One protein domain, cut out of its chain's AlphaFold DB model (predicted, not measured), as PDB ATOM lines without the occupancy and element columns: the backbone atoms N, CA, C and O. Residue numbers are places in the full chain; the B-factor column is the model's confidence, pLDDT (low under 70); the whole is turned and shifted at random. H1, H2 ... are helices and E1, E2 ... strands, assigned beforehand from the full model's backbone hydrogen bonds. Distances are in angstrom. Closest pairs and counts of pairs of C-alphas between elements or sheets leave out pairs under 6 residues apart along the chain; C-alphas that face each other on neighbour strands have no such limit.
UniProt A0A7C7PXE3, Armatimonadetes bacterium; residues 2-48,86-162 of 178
ATOM      1  N   PHE A   2     -32.023 -29.344 -26.970       81.50
ATOM      2  CA  PHE A   2     -31.492 -28.348 -27.912       81.50
ATOM      3  C   PHE A   2     -32.081 -26.927 -27.756       81.50
ATOM      4  O   PHE A   2     -31.335 -25.955 -27.692       81.50
ATOM      5  N   ALA A   3     -33.401 -26.796 -27.563       88.88
ATOM      6  CA  ALA A   3     -34.050 -25.503 -27.295       88.88
ATOM      7  C   ALA A   3     -33.485 -24.776 -26.064       88.88
ATOM      8  O   ALA A   3     -33.344 -23.553 -26.070       88.88
ATOM      9  N   ARG A   4     -33.139 -25.533 -25.012       93.62
ATOM     10  CA  ARG A   4     -32.529 -25.004 -23.785       93.62
ATOM     11  C   ARG A   4     -31.169 -24.393 -24.105       93.62
ATOM     12  O   ARG A   4     -30.895 -23.287 -23.657       93.62
ATOM     13  N   TRP A   5     -30.353 -25.082 -24.904       90.75
ATOM     14  CA  TRP A   5     -29.032 -24.599 -25.310       90.75
ATOM     15  C   TRP A   5     -29.107 -23.355 -26.194       90.75
ATOM     16  O   TRP A   5     -28.438 -22.369 -25.895       90.75
ATOM     17  N   MET A   6     -29.977 -23.357 -27.208       89.38
ATOM     18  CA  MET A   6     -30.215 -22.189 -28.067       89.38
ATOM     19  C   MET A   6     -30.674 -20.971 -27.255       89.38
ATOM     20  O   MET A   6     -30.144 -19.875 -27.416       89.38
ATOM     21  N   THR A   7     -31.610 -21.175 -26.324       94.50
ATOM     22  CA  THR A   7     -32.115 -20.107 -25.446       94.50
ATOM     23  C   THR A   7     -31.032 -19.597 -24.495       94.50
ATOM     24  O   THR A   7     -30.906 -18.392 -24.296       94.50
ATOM     25  N   ALA A   8     -30.221 -20.488 -23.919       94.56
ATOM     26  CA  ALA A   8     -29.128 -20.100 -23.032       94.56
ATOM     27  C   ALA A   8     -28.058 -19.281 -23.770       94.56
ATOM     28  O   ALA A   8     -27.644 -18.238 -23.264       94.56
ATOM     29  N   LEU A   9     -27.659 -19.706 -24.975       90.62
ATOM     30  CA  LEU A   9     -26.709 -18.969 -25.811       90.62
ATOM     31  C   LEU A   9     -27.264 -17.596 -26.203       90.62
ATOM     32  O   LEU A   9     -26.569 -16.594 -26.053       90.62
ATOM     33  N   HIS A  10     -28.525 -17.539 -26.637       92.94
ATOM     34  CA  HIS A  10     -29.217 -16.281 -26.907       92.94
ATOM     35  C   HIS A  10     -29.170 -15.349 -25.688       92.94
ATOM     36  O   HIS A  10     -28.739 -14.205 -25.801       92.94
ATOM     37  N   ASN A  11     -29.574 -15.833 -24.513       94.81
ATOM     38  CA  ASN A  11     -29.623 -15.012 -23.304       94.81
ATOM     39  C   ASN A  11     -28.233 -14.517 -22.892       94.81
ATOM     40  O   ASN A  11     -28.095 -13.361 -22.504       94.81
ATOM     41  N   TYR A  12     -27.209 -15.360 -23.030       94.19
ATOM     42  CA  TYR A  12     -25.821 -14.979 -22.783       94.19
ATOM     43  C   TYR A  12     -25.351 -13.875 -23.738       94.19
ATOM     44  O   TYR A  12     -24.789 -12.879 -23.298       94.19
ATOM     45  N   VAL A  13     -25.602 -14.006 -25.043       92.31
ATOM     46  CA  VAL A  13     -25.202 -12.983 -26.025       92.31
ATOM     47  C   VAL A  13     -25.910 -11.653 -25.751       92.31
ATOM     48  O   VAL A  13     -25.269 -10.606 -25.762       92.31
ATOM     49  N   ASN A  14     -27.206 -11.686 -25.430       92.25
ATOM     50  CA  ASN A  14     -27.981 -10.471 -25.154       92.25
ATOM     51  C   ASN A  14     -27.724  -9.872 -23.765       92.25
ATOM     52  O   ASN A  14     -28.082  -8.721 -23.535       92.25
ATOM     53  N   SER A  15     -27.085 -10.599 -22.843       94.38
ATOM     54  CA  SER A  15     -26.627 -10.016 -21.577       94.38
ATOM     55  C   SER A  15     -25.319  -9.230 -21.724       94.38
ATOM     56  O   SER A  15     -24.913  -8.553 -20.782       94.38
ATOM     57  N   HIS A  16     -24.631  -9.338 -22.866       93.69
ATOM     58  CA  HIS A  16     -23.403  -8.595 -23.148       93.69
ATOM     59  C   HIS A  16     -23.708  -7.290 -23.895       93.69
ATOM     60  O   HIS A  16     -24.639  -7.253 -24.698       93.69
ATOM     61  N   PRO A  17     -22.875  -6.240 -23.744       92.75
ATOM     62  CA  PRO A  17     -23.031  -4.994 -24.502       92.75
ATOM     63  C   PRO A  17     -23.066  -5.186 -26.027       92.75
ATOM     64  O   PRO A  17     -23.683  -4.398 -26.736       92.75
ATOM     65  N   CYS A  18     -22.432  -6.246 -26.543       88.31
ATOM     66  CA  CYS A  18     -22.457  -6.575 -27.966       88.31
ATOM     67  C   CYS A  18     -23.797  -7.156 -28.452       88.31
ATOM     68  O   CYS A  18     -24.010  -7.204 -29.661       88.31
ATOM     69  N   GLY A  19     -24.707  -7.559 -27.558       88.56
ATOM     70  CA  GLY A  19     -26.039  -8.059 -27.918       88.56
ATOM     71  C   GLY A  19     -26.865  -7.038 -28.706       88.56
ATOM     72  O   GLY A  19     -27.557  -7.386 -29.663       88.56
ATOM     73  N   GLU A  20     -26.703  -5.751 -28.391       89.56
ATOM     74  CA  GLU A  20     -27.306  -4.650 -29.153       89.56
ATOM     75  C   GLU A  20     -26.813  -4.616 -30.608       89.56
ATOM     76  O   GLU A  20     -27.578  -4.306 -31.520       89.56
ATOM     77  N   TRP A  21     -25.559  -5.012 -30.845       93.38
ATOM     78  CA  TRP A  21     -24.934  -5.025 -32.172       93.38
ATOM     79  C   TRP A  21     -25.259  -6.277 -32.984       93.38
ATOM     80  O   TRP A  21     -24.990  -6.319 -34.185       93.38
ATOM     81  N   VAL A  22     -25.847  -7.303 -32.364       92.12
ATOM     82  CA  VAL A  22     -26.327  -8.474 -33.096       92.12
ATOM     83  C   VAL A  22     -27.520  -8.047 -33.937       92.12
ATOM     84  O   VAL A  22     -28.559  -7.677 -33.401       92.12
ATOM     85  N   ILE A  23     -27.379  -8.092 -35.259       92.44
ATOM     86  CA  ILE A  23     -28.447  -7.727 -36.203       92.44
ATOM     87  C   ILE A  23     -29.229  -8.942 -36.711       92.44
ATOM     88  O   ILE A  23     -30.391  -8.803 -37.091       92.44
ATOM     89  N   ALA A  24     -28.608 -10.125 -36.698       91.81
ATOM     90  CA  ALA A  24     -29.193 -11.348 -37.221       91.81
ATOM     91  C   ALA A  24     -28.718 -12.598 -36.470       91.81
ATOM     92  O   ALA A  24     -27.587 -12.641 -35.983       91.81
ATOM     93  N   TYR A  25     -29.564 -13.627 -36.445       91.00
ATOM     94  CA  TYR A  25     -29.213 -14.988 -36.034       91.00
ATOM     95  C   TYR A  25     -29.291 -15.934 -37.226       91.00
ATOM     96  O   TYR A  25     -30.184 -15.809 -38.060       91.00
ATOM     97  N   THR A  26     -28.388 -16.907 -37.287       86.31
ATOM     98  CA  THR A  26     -28.351 -17.876 -38.385       86.31
ATOM     99  C   THR A  26     -28.938 -19.212 -37.951       86.31
ATOM    100  O   THR A  26     -28.523 -19.758 -36.930       86.31
ATOM    101  N   THR A  27     -29.866 -19.764 -38.734       80.75
ATOM    102  CA  THR A  27     -30.317 -21.153 -38.569       80.75
ATOM    103  C   THR A  27     -29.348 -22.119 -39.231       80.75
ATOM    104  O   THR A  27     -28.819 -21.837 -40.310       80.75
ATOM    105  N   LEU A  28     -29.181 -23.296 -38.638       70.31
ATOM    106  CA  LEU A  28     -28.380 -24.372 -39.207       70.31
ATOM    107  C   LEU A  28     -29.303 -25.374 -39.919       70.31
ATOM    108  O   LEU A  28     -29.972 -26.178 -39.277       70.31
ATOM    109  N   ILE A  29     -29.321 -25.315 -41.249       65.12
ATOM    110  CA  ILE A  29     -29.717 -26.398 -42.164       65.12
ATOM    111  C   ILE A  29     -28.659 -26.406 -43.257       65.12
ATOM    112  O   ILE A  29     -28.392 -25.324 -43.768       65.12
ATOM    113  N   GLY A  30     -28.153 -27.588 -43.646       51.00
ATOM    114  CA  GLY A  30     -27.543 -27.873 -44.960       51.00
ATOM    115  C   GLY A  30     -26.512 -26.851 -45.459       51.00
ATOM    116  O   GLY A  30     -26.855 -25.742 -45.849       51.00
ATOM    117  N   GLY A  31     -25.229 -27.203 -45.487       52.47
ATOM    118  CA  GLY A  31     -24.142 -26.256 -45.775       52.47
ATOM    119  C   GLY A  31     -23.145 -26.173 -44.624       52.47
ATOM    120  O   GLY A  31     -22.711 -27.208 -44.140       52.47
ATOM    121  N   GLU A  32     -22.746 -24.971 -44.172       47.00
ATOM    122  CA  GLU A  32     -21.561 -24.822 -43.305       47.00
ATOM    123  C   GLU A  32     -21.597 -25.465 -41.905       47.00
ATOM    124  O   GLU A  32     -20.551 -25.801 -41.355       47.00
ATOM    125  N   GLY A  33     -22.790 -25.715 -41.364       47.97
ATOM    126  CA  GLY A  33     -22.980 -26.532 -40.155       47.97
ATOM    127  C   GLY A  33     -22.907 -28.043 -40.389       47.97
ATOM    128  O   GLY A  33     -22.802 -28.795 -39.428       47.97
ATOM    129  N   ASN A  34     -22.943 -28.456 -41.660       49.62
ATOM    130  CA  ASN A  34     -22.916 -29.830 -42.159       49.62
ATOM    131  C   ASN A  34     -21.731 -30.084 -43.130       49.62
ATOM    132  O   ASN A  34     -21.694 -31.144 -43.746       49.62
ATOM    133  N   ILE A  35     -20.747 -29.170 -43.291       44.53
ATOM    134  CA  ILE A  35     -19.569 -29.418 -44.179       44.53
ATOM    135  C   ILE A  35     -18.579 -30.419 -43.608       44.53
ATOM    136  O   ILE A  35     -17.506 -30.599 -44.188       44.53
ATOM    137  N   ASP A  36     -18.944 -31.156 -42.569       37.94
ATOM    138  CA  ASP A  36     -18.445 -32.516 -42.526       37.94
ATOM    139  C   ASP A  36     -19.082 -33.313 -43.690       37.94
ATOM    140  O   ASP A  36     -19.970 -34.147 -43.542       37.94
ATOM    141  N   TRP A  37     -18.536 -33.048 -44.880       41.09
ATOM    142  CA  TRP A  37     -18.353 -34.003 -45.959       41.09
ATOM    143  C   TRP A  37     -19.581 -34.411 -46.784       41.09
ATOM    144  O   TRP A  37     -19.740 -35.587 -47.098       41.09
ATOM    145  N   GLU A  38     -20.337 -33.454 -47.333       40.12
ATOM    146  CA  GLU A  38     -21.257 -33.730 -48.464       40.12
ATOM    147  C   GLU A  38     -20.530 -34.326 -49.705       40.12
ATOM    148  O   GLU A  38     -21.155 -34.897 -50.600       40.12
ATOM    149  N   LEU A  39     -19.189 -34.266 -49.746       42.78
ATOM    150  CA  LEU A  39     -18.346 -34.950 -50.739       42.78
ATOM    151  C   LEU A  39     -17.974 -36.400 -50.367       42.78
ATOM    152  O   LEU A  39     -17.524 -37.153 -51.234       42.78
ATOM    153  N   HIS A  40     -18.199 -36.845 -49.127       38.06
ATOM    154  CA  HIS A  40     -17.966 -38.229 -48.716       38.06
ATOM    155  C   HIS A  40     -19.298 -38.933 -48.507       38.06
ATOM    156  O   HIS A  40     -19.770 -39.061 -47.393       38.06
ATOM    157  N   ARG A  41     -19.846 -39.452 -49.612       40.41
ATOM    158  CA  ARG A  41     -20.732 -40.627 -49.645       40.41
ATOM    159  C   ARG A  41     -21.841 -40.634 -48.578       40.41
ATOM    160  O   ARG A  41     -21.601 -41.090 -47.471       40.41
ATOM    161  N   PHE A  42     -23.070 -40.326 -48.999       50.38
ATOM    162  CA  PHE A  42     -24.298 -40.988 -48.519       50.38
ATOM    163  C   PHE A  42     -24.289 -41.294 -47.021       50.38
ATOM    164  O   PHE A  42     -23.906 -42.397 -46.628       50.38
ATOM    165  N   HIS A  43     -24.647 -40.294 -46.215       50.59
ATOM    166  CA  HIS A  43     -24.513 -40.333 -44.767       50.59
ATOM    167  C   HIS A  43     -24.960 -41.685 -44.204       50.59
ATOM    168  O   HIS A  43     -26.097 -42.117 -44.369       50.59
ATOM    169  N   THR A  44     -24.067 -42.351 -43.477       46.09
ATOM    170  CA  THR A  44     -24.387 -43.549 -42.686       46.09
ATOM    171  C   THR A  44     -25.420 -43.274 -41.580       46.09
ATOM    172  O   THR A  44     -25.837 -44.201 -40.897       46.09
ATOM    173  N   TRP A  45     -25.821 -42.009 -41.415       49.31
ATOM    174  CA  TRP A  45     -26.743 -41.466 -40.422       49.31
ATOM    175  C   TRP A  45     -28.175 -41.407 -40.976       49.31
ATOM    176  O   TRP A  45     -29.126 -41.563 -40.216       49.31
ATOM    177  N   ASP A  46     -28.335 -41.332 -42.306       56.66
ATOM    178  CA  ASP A  46     -29.625 -41.426 -43.006       56.66
ATOM    179  C   ASP A  46     -30.240 -42.837 -42.900       56.66
ATOM    180  O   ASP A  46     -31.237 -43.135 -43.537       56.66
ATOM    181  N   ALA A  47     -29.631 -43.754 -42.151       61.53
ATOM    182  CA  ALA A  47     -30.152 -45.094 -41.902       61.53
ATOM    183  C   ALA A  47     -30.403 -45.359 -40.411       61.53
ATOM    184  O   ALA A  47     -30.640 -46.511 -40.042       61.53
ATOM    185  N   ASP A  48     -30.344 -44.330 -39.559       78.12
ATOM    186  CA  ASP A  48     -30.732 -44.481 -38.161       78.12
ATOM    187  C   ASP A  48     -32.245 -44.747 -38.022       78.12
ATOM    188  O   ASP A  48     -33.052 -44.402 -38.899       78.12
ATOM    189  N   PRO A  86     -33.919 -44.945 -49.655       82.12
ATOM    190  CA  PRO A  86     -33.295 -45.196 -50.945       82.12
ATOM    191  C   PRO A  86     -31.793 -44.907 -50.901       82.12
ATOM    192  O   PRO A  86     -31.362 -43.821 -50.526       82.12
ATOM    193  N   ARG A  87     -30.977 -45.875 -51.322       73.25
ATOM    194  CA  ARG A  87     -29.530 -45.682 -51.451       73.25
ATOM    195  C   ARG A  87     -29.221 -45.242 -52.870       73.25
ATOM    196  O   ARG A  87     -29.572 -45.942 -53.813       73.25
ATOM    197  N   ARG A  88     -28.505 -44.130 -53.040       60.91
ATOM    198  CA  ARG A  88     -28.028 -43.738 -54.370       60.91
ATOM    199  C   ARG A  88     -26.941 -44.714 -54.819       60.91
ATOM    200  O   ARG A  88     -25.857 -44.775 -54.240       60.91
ATOM    201  N   SER A  89     -27.224 -45.482 -55.866       56.09
ATOM    202  CA  SER A  89     -26.209 -46.292 -56.540       56.09
ATOM    203  C   SER A  89     -25.114 -45.387 -57.121       56.09
ATOM    204  O   SER A  89     -25.390 -44.463 -57.881       56.09
ATOM    205  N   THR A  90     -23.845 -45.667 -56.809       51.91
ATOM    206  CA  THR A  90     -22.684 -44.917 -57.336       51.91
ATOM    207  C   THR A  90     -22.479 -45.097 -58.840       51.91
ATOM    208  O   THR A  90     -21.653 -44.409 -59.433       51.91
ATOM    209  N   LYS A  91     -23.203 -46.031 -59.472       48.84
ATOM    210  CA  LYS A  91     -22.974 -46.433 -60.866       48.84
ATOM    211  C   LYS A  91     -23.988 -45.862 -61.856       48.84
ATOM    212  O   LYS A  91     -23.707 -45.861 -63.051       48.84
ATOM    213  N   ARG A  92     -25.155 -45.392 -61.400       49.56
ATOM    214  CA  ARG A  92     -26.185 -44.768 -62.249       49.56
ATOM    215  C   ARG A  92     -26.961 -43.732 -61.446       49.56
ATOM    216  O   ARG A  92     -27.297 -43.982 -60.295       49.56
ATOM    217  N   PHE A  93     -27.284 -42.602 -62.071       54.16
ATOM    218  CA  PHE A  93     -28.329 -41.721 -61.556       54.16
ATOM    219  C   PHE A  93     -29.636 -42.518 -61.485       54.16
ATOM    220  O   PHE A  93     -30.211 -42.880 -62.512       54.16
ATOM    221  N   GLU A  94     -30.062 -42.853 -60.272       59.34
ATOM    222  CA  GLU A  94     -31.287 -43.601 -60.037       59.34
ATOM    223  C   GLU A  94     -32.452 -42.617 -59.902       59.34
ATOM    224  O   GLU A  94     -32.730 -42.092 -58.830       59.34
ATOM    225  N   PHE A  95     -33.132 -42.340 -61.016       70.69
ATOM    226  CA  PHE A  95     -34.360 -41.536 -61.046       70.69
ATOM    227  C   PHE A  95     -35.589 -42.387 -60.698       70.69
ATOM    228  O   PHE A  95     -36.579 -42.415 -61.432       70.69
ATOM    229  N   SER A  96     -35.511 -43.147 -59.606       84.31
ATOM    230  CA  SER A  96     -36.643 -43.947 -59.144       84.31
ATOM    231  C   SER A  96     -37.693 -43.050 -58.479       84.31
ATOM    232  O   SER A  96     -37.398 -41.958 -57.983       84.31
ATOM    233  N   ARG A  97     -38.955 -43.494 -58.468       89.69
ATOM    234  CA  ARG A  97     -40.039 -42.751 -57.797       89.69
ATOM    235  C   ARG A  97     -39.774 -42.637 -56.292       89.69
ATOM    236  O   ARG A  97     -40.095 -41.619 -55.691       89.69
ATOM    237  N   GLN A  98     -39.114 -43.652 -55.735       89.19
ATOM    238  CA  GLN A  98     -38.613 -43.689 -54.368       89.19
ATOM    239  C   GLN A  98     -37.592 -42.576 -54.122       89.19
ATOM    240  O   GLN A  98     -37.715 -41.850 -53.141       89.19
ATOM    241  N   TRP A  99     -36.618 -42.408 -55.025       85.81
ATOM    242  CA  TRP A  99     -35.600 -41.362 -54.901       85.81
ATOM    243  C   TRP A  99     -36.205 -39.957 -54.972       85.81
ATOM    244  O   TRP A  99     -35.842 -39.092 -54.181       85.81
ATOM    245  N   LEU A 100     -37.170 -39.725 -55.869       86.81
ATOM    246  CA  LEU A 100     -37.857 -38.432 -55.949       86.81
ATOM    247  C   LEU A 100     -38.608 -38.094 -54.655       86.81
ATOM    248  O   LEU A 100     -38.557 -36.954 -54.191       86.81
ATOM    249  N   ASP A 101     -39.313 -39.066 -54.079       92.56
ATOM    250  CA  ASP A 101     -39.983 -38.879 -52.795       92.56
ATOM    251  C   ASP A 101     -38.968 -38.699 -51.654       92.56
ATOM    252  O   ASP A 101     -39.209 -37.875 -50.780       92.56
ATOM    253  N   TYR A 102     -37.812 -39.369 -51.699       87.69
ATOM    254  CA  TYR A 102     -36.743 -39.174 -50.714       87.69
ATOM    255  C   TYR A 102     -36.171 -37.755 -50.748       87.69
ATOM    256  O   TYR A 102     -36.075 -37.123 -49.703       87.69
ATOM    257  N   VAL A 103     -35.874 -37.209 -51.933       84.50
ATOM    258  CA  VAL A 103     -35.416 -35.812 -52.075       84.50
ATOM    259  C   VAL A 103     -36.446 -34.840 -51.490       84.50
ATOM    260  O   VAL A 103     -36.092 -33.924 -50.758       84.50
ATOM    261  N   ARG A 104     -37.738 -35.073 -51.748       88.88
ATOM    262  CA  ARG A 104     -38.829 -34.243 -51.207       88.88
ATOM    263  C   ARG A 104     -38.987 -34.375 -49.696       88.88
ATOM    264  O   ARG A 104     -39.342 -33.399 -49.040       88.88
ATOM    265  N   PHE A 105     -38.780 -35.571 -49.155       90.12
ATOM    266  CA  PHE A 105     -38.744 -35.783 -47.715       90.12
ATOM    267  C   PHE A 105     -37.567 -35.048 -47.093       90.12
ATOM    268  O   PHE A 105     -37.767 -34.343 -46.115       90.12
ATOM    269  N   TYR A 106     -36.381 -35.164 -47.682       84.31
ATOM    270  CA  TYR A 106     -35.182 -34.508 -47.182       84.31
ATOM    271  C   TYR A 106     -35.332 -32.980 -47.200       84.31
ATOM    272  O   TYR A 106     -35.036 -32.330 -46.199       84.31
ATOM    273  N   ASP A 107     -35.907 -32.418 -48.272       85.50
ATOM    274  CA  ASP A 107     -36.320 -31.010 -48.320       85.50
ATOM    275  C   ASP A 107     -37.269 -30.677 -47.160       85.50
ATOM    276  O   ASP A 107     -37.007 -29.758 -46.392       85.50
ATOM    277  N   ALA A 108     -38.363 -31.430 -46.997       89.69
ATOM    278  CA  ALA A 108     -39.353 -31.175 -45.949       89.69
ATOM    279  C   ALA A 108     -38.760 -31.271 -44.531       89.69
ATOM    280  O   ALA A 108     -39.037 -30.415 -43.694       89.69
ATOM    281  N   TYR A 109     -37.927 -32.281 -44.286       86.88
ATOM    282  CA  TYR A 109     -37.245 -32.524 -43.017       86.88
ATOM    283  C   TYR A 109     -36.228 -31.428 -42.701       86.88
ATOM    284  O   TYR A 109     -36.127 -30.973 -41.560       86.88
ATOM    285  N   GLY A 110     -35.486 -30.977 -43.715       82.62
ATOM    286  CA  GLY A 110     -34.636 -29.802 -43.612       82.62
ATOM    287  C   GLY A 110     -35.475 -28.593 -43.224       82.62
ATOM    288  O   GLY A 110     -35.277 -28.047 -42.144       82.62
ATOM    289  N   LEU A 111     -36.447 -28.214 -44.057       86.88
ATOM    290  CA  LEU A 111     -37.300 -27.035 -43.864       86.88
ATOM    291  C   LEU A 111     -37.935 -26.981 -42.470       86.88
ATOM    292  O   LEU A 111     -37.908 -25.929 -41.837       86.88
ATOM    293  N   GLU A 112     -38.444 -28.104 -41.963       88.75
ATOM    294  CA  GLU A 112     -39.008 -28.192 -40.613       88.75
ATOM    295  C   GLU A 112     -37.993 -27.796 -39.526       88.75
ATOM    296  O   GLU A 112     -38.333 -27.063 -38.594       88.75
ATOM    297  N   GLN A 113     -36.729 -28.200 -39.665       85.12
ATOM    298  CA  GLN A 113     -35.684 -27.866 -38.697       85.12
ATOM    299  C   GLN A 113     -35.302 -26.383 -38.696       85.12
ATOM    300  O   GLN A 113     -35.158 -25.814 -37.610       85.12
ATOM    301  N   ALA A 114     -35.134 -25.728 -39.855       86.75
ATOM    302  CA  ALA A 114     -34.897 -24.272 -39.843       86.75
ATOM    303  C   ALA A 114     -36.134 -23.552 -39.375       86.75
ATOM    304  O   ALA A 114     -35.984 -22.564 -38.678       86.75
ATOM    305  N   GLU A 115     -37.331 -24.015 -39.723       91.50
ATOM    306  CA  GLU A 115     -38.553 -23.314 -39.353       91.50
ATOM    307  C   GLU A 115     -38.709 -23.318 -37.838       91.50
ATOM    308  O   GLU A 115     -39.002 -22.294 -37.221       91.50
ATOM    309  N   TRP A 116     -38.413 -24.458 -37.217       92.25
ATOM    310  CA  TRP A 116     -38.382 -24.584 -35.773       92.25
ATOM    311  C   TRP A 116     -37.320 -23.671 -35.132       92.25
ATOM    312  O   TRP A 116     -37.627 -22.950 -34.176       92.25
ATOM    313  N   GLN A 117     -36.089 -23.649 -35.663       91.50
ATOM    314  CA  GLN A 117     -35.007 -22.790 -35.153       91.50
ATOM    315  C   GLN A 117     -35.328 -21.299 -35.335       91.50
ATOM    316  O   GLN A 117     -35.194 -20.509 -34.401       91.50
ATOM    317  N   ALA A 118     -35.783 -20.918 -36.525       92.62
ATOM    318  CA  ALA A 118     -36.150 -19.563 -36.895       92.62
ATOM    319  C   ALA A 118     -37.331 -19.069 -36.062       92.62
ATOM    320  O   ALA A 118     -37.268 -17.983 -35.492       92.62
ATOM    321  N   GLY A 119     -38.368 -19.893 -35.909       94.94
ATOM    322  CA  GLY A 119     -39.515 -19.597 -35.058       94.94
ATOM    323  C   GLY A 119     -39.120 -19.421 -33.591       94.94
ATOM    324  O   GLY A 119     -39.626 -18.518 -32.924       94.94
ATOM    325  N   LEU A 120     -38.181 -20.225 -33.074       94.94
ATOM    326  CA  LEU A 120     -37.618 -20.012 -31.736       94.94
ATOM    327  C   LEU A 120     -36.890 -18.663 -31.649       94.94
ATOM    328  O   LEU A 120     -37.136 -17.900 -30.714       94.94
ATOM    329  N   MET A 121     -36.049 -18.335 -32.630       94.06
ATOM    330  CA  MET A 121     -35.329 -17.062 -32.649       94.06
ATOM    331  C   MET A 121     -36.261 -15.857 -32.764       94.06
ATOM    332  O   MET A 121     -36.070 -14.882 -32.045       94.06
ATOM    333  N   LYS A 122     -37.311 -15.936 -33.583       95.31
ATOM    334  CA  LYS A 122     -38.333 -14.889 -33.699       95.31
ATOM    335  C   LYS A 122     -39.146 -14.717 -32.419       95.31
ATOM    336  O   LYS A 122     -39.529 -13.598 -32.099       95.31
ATOM    337  N   LYS A 123     -39.363 -15.785 -31.643       95.88
ATOM    338  CA  LYS A 123     -39.973 -15.685 -30.305       95.88
ATOM    339  C   LYS A 123     -39.052 -14.993 -29.299       95.88
ATOM    340  O   LYS A 123     -39.531 -14.200 -28.497       95.88
ATOM    341  N   LEU A 124     -37.756 -15.303 -29.322       94.88
ATOM    342  CA  LEU A 124     -36.776 -14.759 -28.374       94.88
ATOM    343  C   LEU A 124     -36.335 -13.326 -28.714       94.88
ATOM    344  O   LEU A 124     -36.076 -12.529 -27.817       94.88
ATOM    345  N   SER A 125     -36.255 -13.008 -30.003       94.12
ATOM    346  CA  SER A 125     -35.725 -11.760 -30.558       94.12
ATOM    347  C   SER A 125     -36.551 -11.324 -31.782       94.12
ATOM    348  O   SER A 125     -36.056 -11.361 -32.910       94.12
ATOM    349  N   PRO A 126     -37.812 -10.882 -31.602       94.88
ATOM    350  CA  PRO A 126     -38.713 -10.565 -32.719       94.88
ATOM    351  C   PRO A 126     -38.209  -9.431 -33.623       94.88
ATOM    352  O   PRO A 126     -38.526  -9.402 -34.808       94.88
ATOM    353  N   ASN A 127     -37.388  -8.528 -33.079       93.69
ATOM    354  CA  ASN A 127     -36.837  -7.379 -33.802       93.69
ATOM    355  C   ASN A 127     -35.514  -7.683 -34.524       93.69
ATOM    356  O   ASN A 127     -34.976  -6.805 -35.197       93.69
ATOM    357  N   LYS A 128     -34.948  -8.884 -34.354       93.19
ATOM    358  CA  LYS A 128     -33.703  -9.282 -35.017       93.19
ATOM    359  C   LYS A 128     -34.027 -10.090 -36.272       93.19
ATOM    360  O   LYS A 128     -35.052 -10.776 -36.359       93.19
ATOM    361  N   LEU A 129     -33.139  -9.997 -37.255       95.50
ATOM    362  CA  LEU A 129     -33.258 -10.782 -38.473       95.50
ATOM    363  C   LEU A 129     -32.904 -12.243 -38.176       95.50
ATOM    364  O   LEU A 129     -32.093 -12.554 -37.303       95.50
ATOM    365  N   VAL A 130     -33.500 -13.153 -38.920       92.88
ATOM    366  CA  VAL A 130     -33.125 -14.553 -38.969       92.88
ATOM    367  C   VAL A 130     -32.713 -14.849 -40.394       92.88
ATOM    368  O   VAL A 130     -33.443 -14.577 -41.348       92.88
ATOM    369  N   MET A 131     -31.517 -15.391 -40.533       88.75
ATOM    370  CA  MET A 131     -30.956 -15.734 -41.822       88.75
ATOM    371  C   MET A 131     -30.653 -17.220 -41.911       88.75
ATOM    372  O   MET A 131     -30.362 -17.883 -40.917       88.75
ATOM    373  N   ILE A 132     -30.654 -17.728 -43.132       83.12
ATOM    374  CA  ILE A 132     -30.011 -18.992 -43.464       83.12
ATOM    375  C   ILE A 132     -28.781 -18.698 -44.315       83.12
ATOM    376  O   ILE A 132     -28.773 -17.748 -45.104       83.12
ATOM    377  N   ARG A 133     -27.733 -19.507 -44.156       78.38
ATOM    378  CA  ARG A 133     -26.509 -19.382 -44.942       78.38
ATOM    379  C   ARG A 133     -26.176 -20.679 -45.664       78.38
ATOM    380  O   ARG A 133     -26.047 -21.725 -45.038       78.38
ATOM    381  N   TRP A 134     -25.932 -20.558 -46.961       73.06
ATOM    382  CA  TRP A 134     -25.586 -21.642 -47.875       73.06
ATOM    383  C   TRP A 134     -24.252 -21.438 -48.559       73.06
ATOM    384  O   TRP A 134     -23.755 -20.321 -48.590       73.06
ATOM    385  N   SER A 135     -23.701 -22.510 -49.131       70.12
ATOM    386  CA  SER A 135     -22.473 -22.486 -49.928       70.12
ATOM    387  C   SER A 135     -22.725 -23.046 -51.328       70.12
ATOM    388  O   SER A 135     -22.945 -24.241 -51.483       70.12
ATOM    389  N   TRP A 136     -22.674 -22.219 -52.365       64.56
ATOM    390  CA  TRP A 136     -22.697 -22.658 -53.762       64.56
ATOM    391  C   TRP A 136     -21.323 -23.212 -54.190       64.56
ATOM    392  O   TRP A 136     -20.312 -22.638 -53.791       64.56
ATOM    393  N   PRO A 137     -21.236 -24.284 -55.005       61.59
ATOM    394  CA  PRO A 137     -22.335 -25.064 -55.590       61.59
ATOM    395  C   PRO A 137     -22.817 -26.242 -54.723       61.59
ATOM    396  O   PRO A 137     -23.760 -26.927 -55.107       61.59
ATOM    397  N   LEU A 138     -22.193 -26.490 -53.566       58.41
ATOM    398  CA  LEU A 138     -22.453 -27.673 -52.732       58.41
ATOM    399  C   LEU A 138     -23.880 -27.700 -52.151       58.41
ATOM    400  O   LEU A 138     -24.513 -28.744 -52.125       58.41
ATOM    401  N   ALA A 139     -24.447 -26.542 -51.810       53.47
ATOM    402  CA  ALA A 139     -25.748 -26.417 -51.151       53.47
ATOM    403  C   ALA A 139     -26.960 -26.846 -51.999       53.47
ATOM    404  O   ALA A 139     -28.034 -27.059 -51.449       53.47
ATOM    405  N   TRP A 140     -26.813 -27.027 -53.319       54.00
ATOM    406  CA  TRP A 140     -27.885 -27.625 -54.134       54.00
ATOM    407  C   TRP A 140     -28.064 -29.123 -53.877       54.00
ATOM    408  O   TRP A 140     -29.013 -29.721 -54.383       54.00
ATOM    409  N   LEU A 141     -27.150 -29.734 -53.122       57.66
ATOM    410  CA  LEU A 141     -27.174 -31.155 -52.803       57.66
ATOM    411  C   LEU A 141     -27.919 -31.471 -51.502       57.66
ATOM    412  O   LEU A 141     -28.251 -32.638 -51.308       57.66
ATOM    413  N   SER A 142     -28.206 -30.475 -50.654       63.81
ATOM    414  CA  SER A 142     -28.894 -30.680 -49.373       63.81
ATOM    415  C   SER A 142     -30.363 -30.260 -49.394       63.81
ATOM    416  O   SER A 142     -31.215 -31.132 -49.303       63.81
ATOM    417  N   VAL A 143     -30.701 -28.972 -49.518       75.25
ATOM    418  CA  VAL A 143     -32.107 -28.507 -49.474       75.25
ATOM    419  C   VAL A 143     -32.388 -27.504 -50.588       75.25
ATOM    420  O   VAL A 143     -31.570 -26.630 -50.875       75.25
ATOM    421  N   ASN A 144     -33.563 -27.605 -51.211       79.81
ATOM    422  CA  ASN A 144     -33.977 -26.726 -52.296       79.81
ATOM    423  C   ASN A 144     -34.031 -25.253 -51.852       79.81
ATOM    424  O   ASN A 144     -34.840 -24.891 -50.984       79.81
ATOM    425  N   PRO A 145     -33.253 -24.367 -52.505       77.88
ATOM    426  CA  PRO A 145     -33.076 -23.030 -51.994       77.88
ATOM    427  C   PRO A 145     -34.321 -22.143 -52.079       77.88
ATOM    428  O   PRO A 145     -34.540 -21.242 -51.266       77.88
ATOM    429  N   TRP A 146     -35.167 -22.430 -53.062       84.00
ATOM    430  CA  TRP A 146     -36.400 -21.693 -53.301       84.00
ATOM    431  C   TRP A 146     -37.462 -21.998 -52.255       84.00
ATOM    432  O   TRP A 146     -38.291 -21.139 -51.980       84.00
ATOM    433  N   LEU A 147     -37.432 -23.189 -51.649       86.94
ATOM    434  CA  LEU A 147     -38.374 -23.533 -50.588       86.94
ATOM    435  C   LEU A 147     -38.061 -22.766 -49.302       86.94
ATOM    436  O   LEU A 147     -38.984 -22.247 -48.679       86.94
ATOM    437  N   VAL A 148     -36.785 -22.597 -48.937       84.81
ATOM    438  CA  VAL A 148     -36.451 -21.804 -47.738       84.81
ATOM    439  C   VAL A 148     -36.813 -20.338 -47.902       84.81
ATOM    440  O   VAL A 148     -37.286 -19.721 -46.956       84.81
ATOM    441  N   ALA A 149     -36.673 -19.789 -49.109       85.56
ATOM    442  CA  ALA A 149     -37.091 -18.417 -49.391       85.56
ATOM    443  C   ALA A 149     -38.599 -18.176 -49.163       85.56
ATOM    444  O   ALA A 149     -39.025 -17.027 -49.103       85.56
ATOM    445  N   THR A 150     -39.407 -19.238 -49.036       90.31
ATOM    446  CA  THR A 150     -40.843 -19.146 -48.719       90.31
ATOM    447  C   THR A 150     -41.168 -19.318 -47.233       90.31
ATOM    448  O   THR A 150     -42.334 -19.218 -46.852       90.31
ATOM    449  N   MET A 151     -40.172 -19.590 -46.385       91.44
ATOM    450  CA  MET A 151     -40.387 -19.838 -44.961       91.44
ATOM    451  C   MET A 151     -40.732 -18.547 -44.212       91.44
ATOM    452  O   MET A 151     -40.061 -17.534 -44.398       91.44
ATOM    453  N   PRO A 152     -41.742 -18.562 -43.327       92.94
ATOM    454  CA  PRO A 152     -42.279 -17.341 -42.731       92.94
ATOM    455  C   PRO A 152     -41.337 -16.681 -41.717       92.94
ATOM    456  O   PRO A 152     -41.426 -15.473 -41.516       92.94
ATOM    457  N   HIS A 153     -40.449 -17.444 -41.069       94.94
ATOM    458  CA  HIS A 153     -39.539 -16.907 -40.052       94.94
ATOM    459  C   HIS A 153     -38.115 -16.648 -40.566       94.94
ATOM    460  O   HIS A 153     -37.261 -16.272 -39.765       94.94
ATOM    461  N   ILE A 154     -37.850 -16.826 -41.865       92.56
ATOM    462  CA  ILE A 154     -36.558 -16.517 -42.492       92.56
ATOM    463  C   ILE A 154     -36.660 -15.172 -43.217       92.56
ATOM    464  O   ILE A 154     -37.459 -15.018 -44.133       92.56
ATOM    465  N   ASP A 155     -35.817 -14.208 -42.840       93.50
ATOM    466  CA  ASP A 155     -35.784 -12.883 -43.475       93.50
ATOM    467  C   ASP A 155     -34.748 -12.804 -44.603       93.50
ATOM    468  O   ASP A 155     -34.923 -12.058 -45.566       93.50
ATOM    469  N   ILE A 156     -33.631 -13.532 -44.472       90.31
ATOM    470  CA  ILE A 156     -32.502 -13.455 -45.406       90.31
ATOM    471  C   ILE A 156     -32.025 -14.853 -45.787       90.31
ATOM    472  O   ILE A 156     -31.642 -15.658 -44.940       90.31
ATOM    473  N   VAL A 157     -31.948 -15.097 -47.092       86.50
ATOM    474  CA  VAL A 157     -31.255 -16.250 -47.666       86.50
ATOM    475  C   VAL A 157     -29.892 -15.786 -48.173       86.50
ATOM    476  O   VAL A 157     -29.797 -15.112 -49.198       86.50
ATOM    477  N   GLN A 158     -28.827 -16.122 -47.448       81.38
ATOM    478  CA  GLN A 158     -27.459 -15.818 -47.855       81.38
ATOM    479  C   GLN A 158     -26.850 -17.009 -48.592       81.38
ATOM    480  O   GLN A 158     -26.796 -18.116 -48.066       81.38
ATOM    481  N   CYS A 159     -26.301 -16.762 -49.778       77.81
ATOM    482  CA  CYS A 159     -25.488 -17.731 -50.503       77.81
ATOM    483  C   CYS A 159     -24.026 -17.265 -50.519       77.81
ATOM    484  O   CYS A 159     -23.716 -16.183 -51.016       77.81
ATOM    485  N   LYS A 160     -23.131 -18.074 -49.958       75.19
ATOM    486  CA  LYS A 160     -21.680 -17.973 -50.098       75.19
ATOM    487  C   LYS A 160     -21.301 -18.643 -51.409       75.19
ATOM    488  O   LYS A 160     -21.539 -19.832 -51.580       75.19
ATOM    489  N   ASP A 161     -20.671 -17.908 -52.310       74.12
ATOM    490  CA  ASP A 161     -19.986 -18.535 -53.432       74.12
ATOM    491  C   ASP A 161     -18.706 -19.203 -52.909       74.12
ATOM    492  O   ASP A 161     -17.777 -18.531 -52.459       74.12
ATOM    493  N   ALA A 162     -18.704 -20.534 -52.875       69.38
ATOM    494  CA  ALA A 162     -17.553 -21.359 -52.531       69.38
ATOM    495  C   ALA A 162     -16.919 -21.985 -53.781       69.38
ATOM    496  O   ALA A 162     -16.096 -22.894 -53.653       69.38
TER     497      ALA A 162
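This is residues 2 to 48 and 86 to 162 of the 178 residues of a protein of Armatimonadetes bacterium (UniProt A0A7C7PXE3). One long helix, H3, runs along much of the length of a rod-shaped domain, and with its residues 113 to 122 it packs on one face of a small sheet of three strands. H1 and H2 sit toward one end of the rod, H1 meeting the last residues of H3, while residues 28 to 48 form a long stretch with no named element. The printed part has 124 residues with five named helices and three named strands, in the order H1 H2 E1 H3 E2 H4 H5 E3; the sheet runs E1 E2 E3, all parallel, and the class is mixed. The whole is only just loose, close to compact, with a radius of gyration of the C-alphas of 16.6 A and spans of 55 by 26 by 25 A.

Start at H1, residues 2 to 14, and H2, residues 17 to 21: they are close but not clearly touching, the closest C-alphas, of Val 13 and Gly 19, being 5.3 A apart. H3, residues 97 to 124, only just touches H1, with 3 pairs of C-alphas within 8 A, the closest Thr 7 and Leu 124 at 7.7 A; H3 does so with residues 120 to 124 alone. Edge strand E1, residues 24 to 27, is parallel to E2, residues 129 to 136, at 54 degrees; look for N 25 and O 129, within hydrogen-bond range at 2.9 A. The other edge strand, E3, residues 156 to 161, is the parallel neighbour of E2 at 25 degrees; look for N 160 and O 134, within hydrogen-bond range at 2.7 A. H3 is on this sheet in two layers, a helix on one face, at a height over the sheet of 8.2 A; it lies over E1 and E2, and the closest C-alphas of H3 and E1 are Ala 114 and Thr 27, 5.7 A apart. H4, residues 138 to 141, and H5, residues 145 to 148, only graze the sheet. E2, H4 H5, E3 is a strand-helix-strand unit, parallel neighbour strands with helices between, its crossover right-handed. Every O i to N i+4 pair is within hydrogen-bond range in H1 and H3; H2 has 0 of 1, beside 1 of 2 O i to N i+3 pairs, and H4 and H5 are too short for an O i to N i+4 pair.

Find C-alpha 2 at (-31.492, -28.348, -27.912), where H1 begins its 18.4 A. H2 measures 7.9 A and E1 10.0 A. From C-alpha 97 at (-40.039, -42.751, -57.797), H3 runs 40.7 A. E2 measures 22.1 A, H4 5.9 A and H5 5.6 A; E3, 15.7 A, ends at C-alpha 161, (-19.986, -18.535, -53.432).

The farthest C-alphas, of Pro 17 and Lys 91, are 55.1 A apart. Residues 49 to 85 are not printed; C-alphas 48 and 86 are 13.1 A apart across this cut. Of the links printed whole, none is long. Mean pLDDT of the printed part is 78.1; look for values under 70 at residues 29 to 47, 88 to 94, 136 to 142 and 162.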